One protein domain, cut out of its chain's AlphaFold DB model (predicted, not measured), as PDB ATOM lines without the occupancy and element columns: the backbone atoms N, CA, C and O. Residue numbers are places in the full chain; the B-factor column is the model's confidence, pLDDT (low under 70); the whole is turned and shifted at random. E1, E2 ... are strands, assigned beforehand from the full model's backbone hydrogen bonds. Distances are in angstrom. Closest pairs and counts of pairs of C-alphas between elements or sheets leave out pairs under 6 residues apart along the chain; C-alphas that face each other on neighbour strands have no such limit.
ATOM      1  N   CYS A  63     235.077 183.928 145.622       70.25
ATOM      2  CA  CYS A  63     235.080 182.462 145.443       70.25
ATOM      3  C   CYS A  63     235.311 181.590 146.691       70.25
ATOM      4  O   CYS A  63     235.179 180.370 146.629       70.25
ATOM      5  N   ALA A  64     235.708 182.177 147.818       70.69
ATOM      6  CA  ALA A  64     235.989 181.472 149.062       70.69
ATOM      7  C   ALA A  64     234.749 180.820 149.706       70.69
ATOM      8  O   ALA A  64     234.905 180.036 150.638       70.69
ATOM      9  N   LEU A  65     233.534 181.154 149.251       72.62
ATOM     10  CA  LEU A  65     232.276 180.614 149.782       72.62
ATOM     11  C   LEU A  65     231.554 179.650 148.829       72.62
ATOM     12  O   LEU A  65     230.391 179.330 149.078       72.62
ATOM     13  N   CYS A  66     232.204 179.194 147.753       79.38
ATOM     14  CA  CYS A  66     231.610 178.157 146.912       79.38
ATOM     15  C   CYS A  66     231.328 176.899 147.741       79.38
ATOM     16  O   CYS A  66     231.974 176.627 148.751       79.38
ATOM     17  N   THR A  67     230.275 176.176 147.381       82.06
ATOM     18  CA  THR A  67     229.769 175.049 148.178       82.06
ATOM     19  C   THR A  67     229.880 173.764 147.379       82.06
ATOM     20  O   THR A  67     230.132 173.796 146.183       82.06
ATOM     21  N   GLU A  68     229.632 172.611 147.995       78.00
ATOM     22  CA  GLU A  68     229.572 171.347 147.244       78.00
ATOM     23  C   GLU A  68     228.468 171.327 146.166       78.00
ATOM     24  O   GLU A  68     228.534 170.533 145.235       78.00
ATOM     25  N   GLN A  69     227.449 172.187 146.283       82.75
ATOM     26  CA  GLN A  69     226.334 172.282 145.331       82.75
ATOM     27  C   GLN A  69     226.625 173.252 144.180       82.75
ATOM     28  O   GLN A  69     226.152 173.042 143.066       82.75
ATOM     29  N   GLU A  70     227.425 174.282 144.445       83.75
ATOM     30  CA  GLU A  70     227.921 175.247 143.460       83.75
ATOM     31  C   GLU A  70     229.438 175.375 143.646       83.75
ATOM     32  O   GLU A  70     229.902 176.312 144.304       83.75
ATOM     33  N   PRO A  71     230.212 174.382 143.168       78.38
ATOM     34  CA  PRO A  71     231.623 174.255 143.510       78.38
ATOM     35  C   PRO A  71     232.555 175.036 142.583       78.38
ATOM     36  O   PRO A  71     233.757 175.035 142.825       78.38
ATOM     37  N   ILE A  72     232.060 175.667 141.517       80.88
ATOM     38  CA  ILE A  72     232.901 176.344 140.522       80.88
ATOM     39  C   ILE A  72     232.784 177.852 140.697       80.88
ATOM     40  O   ILE A  72     231.674 178.377 140.689       80.88
ATOM     41  N   CYS A  73     233.910 178.558 140.794       81.25
ATOM     42  CA  CYS A  73     233.909 180.011 140.769       81.25
ATOM     43  C   CYS A  73     233.919 180.561 139.337       81.25
ATOM     44  O   CYS A  73     234.780 180.242 138.517       81.25
ATOM     45  N   VAL A  74     232.971 181.438 139.050       81.50
ATOM     46  CA  VAL A  74     232.800 182.144 137.787       81.50
ATOM     47  C   VAL A  74     233.196 183.605 137.997       81.50
ATOM     48  O   VAL A  74     232.717 184.264 138.925       81.50
ATOM     49  N   ASP A  75     234.094 184.100 137.145       74.62
ATOM     50  CA  ASP A  75     234.537 185.505 137.082       74.62
ATOM     51  C   ASP A  75     235.077 186.064 138.411       74.62
ATOM     52  O   ASP A  75     234.991 187.256 138.682       74.62
ATOM     53  N   ASN A  76     235.628 185.192 139.263       72.38
ATOM     54  CA  ASN A  76     236.105 185.499 140.614       72.38
ATOM     55  C   ASN A  76     235.053 186.038 141.614       72.38
ATOM     56  O   ASN A  76     235.404 186.429 142.732       72.38
ATOM     57  N   GLU A  77     233.770 186.023 141.249       76.31
ATOM     58  CA  GLU A  77     232.707 186.712 141.993       76.31
ATOM     59  C   GLU A  77     231.460 185.857 142.261       76.31
ATOM     60  O   GLU A  77     230.703 186.172 143.179       76.31
ATOM     61  N   HIS A  78     231.224 184.790 141.493       82.94
ATOM     62  CA  HIS A  78     230.001 183.982 141.578       82.94
ATOM     63  C   HIS A  78     230.326 182.495 141.678       82.94
ATOM     64  O   HIS A  78     231.325 182.053 141.130       82.94
ATOM     65  N   CYS A  79     229.470 181.707 142.328       84.06
ATOM     66  CA  CYS A  79     229.588 180.250 142.341       84.06
ATOM     67  C   CYS A  79     228.524 179.631 141.427       84.06
ATOM     68  O   CYS A  79     227.412 180.148 141.328       84.06
ATOM     69  N   ALA A  80     228.865 178.546 140.739       84.06
ATOM     70  CA  ALA A  80     227.968 177.820 139.852       84.06
ATOM     71  C   ALA A  80     228.206 176.308 139.941       84.06
ATOM     72  O   ALA A  80     229.269 175.845 140.359       84.06
ATOM     73  N   ALA A  81     227.197 175.533 139.538       82.94
ATOM     74  CA  ALA A  81     227.306 174.081 139.406       82.94
ATOM     75  C   ALA A  81     228.163 173.664 138.195       82.94
ATOM     76  O   ALA A  81     228.844 172.646 138.245       82.94
ATOM     77  N   GLU A  82     228.134 174.463 137.123       83.94
ATOM     78  CA  GLU A  82     228.843 174.246 135.857       83.94
ATOM     79  C   GLU A  82     229.311 175.593 135.286       83.94
ATOM     80  O   GLU A  82     228.730 176.639 135.593       83.94
ATOM     81  N   CYS A  83     230.346 175.578 134.441       84.31
ATOM     82  CA  CYS A  83     230.758 176.778 133.719       84.31
ATOM     83  C   CYS A  83     229.716 177.203 132.671       84.31
ATOM     84  O   CYS A  83     229.001 176.358 132.125       84.31
ATOM     85  N   PRO A  84     229.627 178.509 132.349       85.94
ATOM     86  CA  PRO A  84     228.846 178.973 131.207       85.94
ATOM     87  C   PRO A  84     229.281 178.280 129.907       85.94
ATOM     88  O   PRO A  84     230.420 177.835 129.785       85.94
ATOM     89  N   ALA A  85     228.381 178.213 128.921       82.00
ATOM     90  CA  ALA A  85     228.683 177.591 127.631       82.00
ATOM     91  C   ALA A  85     229.974 178.160 127.012       82.00
ATOM     92  O   ALA A  85     230.192 179.370 127.061       82.00
ATOM     93  N   GLU A  86     230.785 177.279 126.414       78.00
ATOM     94  CA  GLU A  86     232.085 177.598 125.786       78.00
ATOM     95  C   GLU A  86     233.210 177.983 126.767       78.00
ATOM     96  O   GLU A  86     234.226 178.533 126.346       78.00
ATOM     97  N   ARG A  87     233.050 177.681 128.064       83.12
ATOM     98  CA  ARG A  87     234.079 177.868 129.097       83.12
ATOM     99  C   ARG A  87     234.366 176.553 129.816       83.12
ATOM    100  O   ARG A  87     233.435 175.867 130.238       83.12
ATOM    101  N   ASP A  88     235.643 176.254 130.022       78.25
ATOM    102  CA  ASP A  88     236.091 175.069 130.755       78.25
ATOM    103  C   ASP A  88     236.421 175.407 132.215       78.25
ATOM    104  O   ASP A  88     236.973 176.466 132.521       78.25
ATOM    105  N   ALA A  89     236.084 174.498 133.134       78.44
ATOM    106  CA  ALA A  89     236.448 174.616 134.543       78.44
ATOM    107  C   ALA A  89     237.884 174.121 134.764       78.44
ATOM    108  O   ALA A  89     238.233 173.029 134.317       78.44
ATOM    109  N   CYS A  90     238.691 174.878 135.508       75.12
ATOM    110  CA  CYS A  90     240.087 174.555 135.760       75.12
ATOM    111  C   CYS A  90     240.455 174.510 137.245       75.12
ATOM    112  O   CYS A  90     240.213 175.461 137.994       75.12
ATOM    113  N   SER A  91     241.083 173.411 137.676       66.31
ATOM    114  CA  SER A  91     241.630 173.243 139.029       66.31
ATOM    115  C   SER A  91     242.984 172.530 139.004       66.31
ATOM    116  O   SER A  91     243.216 171.651 138.182       66.31
ATOM    117  N   ILE A  92     243.860 172.910 139.938       51.97
ATOM    118  CA  ILE A  92     245.175 172.286 140.184       51.97
ATOM    119  C   ILE A  92     245.354 171.852 141.643       51.97
ATOM    120  O   ILE A  92     246.380 171.286 141.996       51.97
ATOM    121  N   ASN A  93     244.387 172.158 142.514       53.81
ATOM    122  CA  ASN A  93     244.480 171.867 143.938       53.81
ATOM    123  C   ASN A  93     243.135 171.303 144.419       53.81
ATOM    124  O   ASN A  93     242.129 172.005 144.288       53.81
ATOM    125  N   PRO A  94     243.090 170.092 145.001       51.22
ATOM    126  CA  PRO A  94     241.870 169.557 145.607       51.22
ATOM    127  C   PRO A  94     241.302 170.437 146.740       51.22
ATOM    128  O   PRO A  94     240.145 170.263 147.109       51.22
ATOM    129  N   GLU A  95     242.078 171.390 147.270       54.25
ATOM    130  CA  GLU A  95     241.676 172.347 148.310       54.25
ATOM    131  C   GLU A  95     241.182 173.712 147.776       54.25
ATOM    132  O   GLU A  95     240.752 174.549 148.569       54.25
ATOM    133  N   ILE A  96     241.227 173.972 146.458       61.28
ATOM    134  CA  ILE A  96     240.750 175.230 145.845       61.28
ATOM    135  C   ILE A  96     239.624 174.932 144.849       61.28
ATOM    136  O   ILE A  96     239.778 174.097 143.956       61.28
ATOM    137  N   TYR A  97     238.511 175.662 144.965       65.94
ATOM    138  CA  TYR A  97     237.386 175.568 144.032       65.94
ATOM    139  C   TYR A  97     237.831 175.864 142.580       65.94
ATOM    140  O   TYR A  97     238.544 176.850 142.360       65.94
ATOM    141  N   PRO A  98     237.457 175.030 141.589       72.81
ATOM    142  CA  PRO A  98     237.753 175.271 140.173       72.81
ATOM    143  C   PRO A  98     237.256 176.642 139.691       72.81
ATOM    144  O   PRO A  98     236.217 177.111 140.151       72.81
ATOM    145  N   ILE A  99     237.969 177.264 138.745       79.19
ATOM    146  CA  ILE A  99     237.569 178.531 138.098       79.19
ATOM    147  C   ILE A  99     237.178 178.313 136.632       79.19
ATOM    148  O   ILE A  99     237.733 177.423 135.996       79.19
ATOM    149  N   CYS A 100     236.267 179.111 136.072       83.19
ATOM    150  CA  CYS A 100     235.942 179.043 134.637       83.19
ATOM    151  C   CYS A 100     236.888 179.890 133.775       83.19
ATOM    152  O   CYS A 100     236.940 181.108 133.953       83.19
ATOM    153  N   CYS A 101     237.537 179.275 132.786       81.75
ATOM    154  CA  CYS A 101     238.353 179.963 131.778       81.75
ATOM    155  C   CYS A 101     237.523 180.871 130.870       81.75
ATOM    156  O   CYS A 101     236.324 180.639 130.720       81.75
ATOM    157  N   GLU A 102     238.108 181.923 130.293       82.31
ATOM    158  CA  GLU A 102     237.387 182.790 129.355       82.31
ATOM    159  C   GLU A 102     237.074 182.067 128.032       82.31
ATOM    160  O   GLU A 102     237.642 181.026 127.700       82.31
ATOM    161  N   VAL A 103     236.129 182.608 127.256       83.12
ATOM    162  CA  VAL A 103     235.778 182.040 125.945       83.12
ATOM    163  C   VAL A 103     236.987 182.137 125.014       83.12
ATOM    164  O   VAL A 103     237.473 183.231 124.732       83.12
ATOM    165  N   GLY A 104     237.436 180.993 124.496       77.25
ATOM    166  CA  GLY A 104     238.638 180.901 123.663       77.25
ATOM    167  C   GLY A 104     239.919 180.586 124.440       77.25
ATOM    168  O   GLY A 104     240.988 180.538 123.829       77.25
ATOM    169  N   GLU A 105     239.821 180.334 125.745       81.00
ATOM    170  CA  GLU A 105     240.889 179.768 126.568       81.00
ATOM    171  C   GLU A 105     240.656 178.277 126.844       81.00
ATOM    172  O   GLU A 105     239.533 177.780 126.777       81.00
ATOM    173  N   ILE A 106     241.735 177.566 127.168       77.19
ATOM    174  CA  ILE A 106     241.745 176.169 127.603       77.19
ATOM    175  C   ILE A 106     242.303 176.068 129.024       77.19
ATOM    176  O   ILE A 106     243.181 176.838 129.417       77.19
ATOM    177  N   CYS A 107     241.811 175.097 129.791       77.00
ATOM    178  CA  CYS A 107     242.343 174.788 131.117       77.00
ATOM    179  C   CYS A 107     243.714 174.101 131.015       77.00
ATOM    180  O   CYS A 107     243.842 173.079 130.341       77.00
ATOM    181  N   CYS A 108     244.710 174.624 131.740       74.38
ATOM    182  CA  CYS A 108     246.087 174.116 131.743       74.38
ATOM    183  C   CYS A 108     246.541 173.659 133.136       74.38
ATOM    184  O   CYS A 108     247.341 174.344 133.788       74.38
ATOM    185  N   PRO A 109     246.044 172.508 133.626       60.09
ATOM    186  CA  PRO A 109     246.429 172.012 134.932       60.09
ATOM    187  C   PRO A 109     247.889 171.526 134.888       60.09
ATOM    188  O   PRO A 109     248.172 170.493 134.294       60.09
ATOM    189  N   GLY A 110     248.812 172.288 135.495       57.41
ATOM    190  CA  GLY A 110     250.246 171.950 135.568       57.41
ATOM    191  C   GLY A 110     251.217 172.903 134.850       57.41
ATOM    192  O   GLY A 110     252.403 172.606 134.797       57.41
ATOM    193  N   SER A 111     250.753 174.039 134.318       58.44
ATOM    194  CA  SER A 111     251.634 175.075 133.745       58.44
ATOM    195  C   SER A 111     252.247 175.990 134.820       58.44
ATOM    196  O   SER A 111     251.591 176.319 135.810       58.44
ATOM    197  N   VAL A 112     253.521 176.368 134.656       54.03
ATOM    198  CA  VAL A 112     254.361 176.944 135.736       54.03
ATOM    199  C   VAL A 112     254.451 178.478 135.685       54.03
ATOM    200  O   VAL A 112     254.864 179.125 136.649       54.03
ATOM    201  N   ALA A 113     253.946 179.117 134.630       44.41
ATOM    202  CA  ALA A 113     253.928 180.573 134.549       44.41
ATOM    203  C   ALA A 113     252.718 181.170 135.300       44.41
ATOM    204  O   ALA A 113     251.699 181.477 134.700       44.41
ATOM    205  N   GLY A 114     252.855 181.321 136.624       48.50
ATOM    206  CA  GLY A 114     252.137 182.267 137.497       48.50
ATOM    207  C   GLY A 114     250.628 182.478 137.283       48.50
ATOM    208  O   GLY A 114     250.226 183.173 136.372       48.50
ATOM    209  N   ASN A 115     249.799 182.040 138.237       47.50
ATOM    210  CA  ASN A 115     248.361 182.352 138.400       47.50
ATOM    211  C   ASN A 115     247.391 182.112 137.221       47.50
ATOM    212  O   ASN A 115     246.186 182.066 137.478       47.50
ATOM    213  N   ASP A 116     247.850 181.873 135.999       53.53
ATOM    214  CA  ASP A 116     246.972 181.723 134.845       53.53
ATOM    215  C   ASP A 116     246.647 180.244 134.629       53.53
ATOM    216  O   ASP A 116     247.324 179.492 133.936       53.53
ATOM    217  N   LYS A 117     245.560 179.807 135.277       71.12
ATOM    218  CA  LYS A 117     245.000 178.452 135.124       71.12
ATOM    219  C   LYS A 117     244.326 178.243 133.759       71.12
ATOM    220  O   LYS A 117     243.882 177.139 133.458       71.12
ATOM    221  N   CYS A 118     244.249 179.289 132.948       73.38
ATOM    222  CA  CYS A 118     243.601 179.321 131.652       73.38
ATOM    223  C   CYS A 118     244.567 179.962 130.657       73.38
ATOM    224  O   CYS A 118     245.150 181.000 130.948       73.38
ATOM    225  N   SER A 119     244.779 179.311 129.516       74.06
ATOM    226  CA  SER A 119     245.675 179.786 128.457       74.06
ATOM    227  C   SER A 119     244.870 179.999 127.182       74.06
ATOM    228  O   SER A 119     243.953 179.214 126.931       74.06
ATOM    229  N   PRO A 120     245.185 180.989 126.326       75.12
ATOM    230  CA  PRO A 120     244.526 181.108 125.033       75.12
ATOM    231  C   PRO A 120     244.649 179.794 124.256       75.12
ATOM    232  O   PRO A 120     245.745 179.240 124.145       75.12
ATOM    233  N   ALA A 121     243.552 179.311 123.670       68.56
ATOM    234  CA  ALA A 121     243.481 178.008 123.001       68.56
ATOM    235  C   ALA A 121     244.509 177.829 121.866       68.56
ATOM    236  O   ALA A 121     244.836 176.709 121.490       68.56
ATOM    237  N   ALA A 122     245.030 178.931 121.318       60.69
ATOM    238  CA  ALA A 122     246.048 178.930 120.271       60.69
ATOM    239  C   ALA A 122     247.478 178.645 120.774       60.69
ATOM    240  O   ALA A 122     248.369 178.455 119.949       60.69
ATOM    241  N   SER A 123     247.711 178.654 122.089       65.19
ATOM    242  CA  SER A 123     249.059 178.655 122.681       65.19
ATOM    243  C   SER A 123     249.538 177.274 123.136       65.19
ATOM    244  O   SER A 123     250.729 177.121 123.376       65.19
ATOM    245  N   ASN A 124     248.632 176.289 123.245       71.00
ATOM    246  CA  ASN A 124     248.810 175.054 124.022       71.00
ATOM    247  C   ASN A 124     249.225 175.327 125.489       71.00
ATOM    248  O   ASN A 124     249.643 176.421 125.868       71.00
TER     249      ASN A 124
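What this domain is: This is residues 63 to 124 of the 519 residues of the protein "4Fe-4S ferredoxin-type domain-containing protein" of Polyangiaceae bacterium (UniProt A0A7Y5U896). With little regular structure, this domain is two small hairpins, E1 with E2 and E3 with E4, set apart and joined by a long looping stretch, residues 81 to 104, that folds back on itself where residues 89 to 90 pair antiparallel with 99 to 100. The printed part has 62 residues, no named helix and four strands, E1 to E4 in chain order, holding 12 residues; the class is all strand. It is compact, with a radius of gyration of the C-alphas of 11.2 A and spans of 32 by 24 by 15 A.

Where its parts are: E1 is residues 72 to 74, 6.4 A long, from C-alpha 72 at (232.901, 176.344, 140.522). E2 is 78 to 80, 6.7 A. E3 is 105 to 107, 6.9 A. E4 is 118 to 120, 6.9 A, ending at C-alpha 120 at (244.526, 181.108, 125.033).

How they stand to each other: The hairpin of E1 and E2 is antiparallel at 136 degrees, with N 74 and O 78 2.7 A apart, within hydrogen-bond range. The hairpin of E3 and E4 is antiparallel at 142 degrees, with N 106 and O 119 at 2.8 A, within that range. E2 and E3 are apart.

The domain as a whole: The C-alphas of Gln 69 and Ser 123, the two farthest apart, are 32.7 A apart. The printed part has no cut; the link E2 to E3 is long. Residues 91 to 97, 109 to 116 and 121 to 123 have pLDDT under 70.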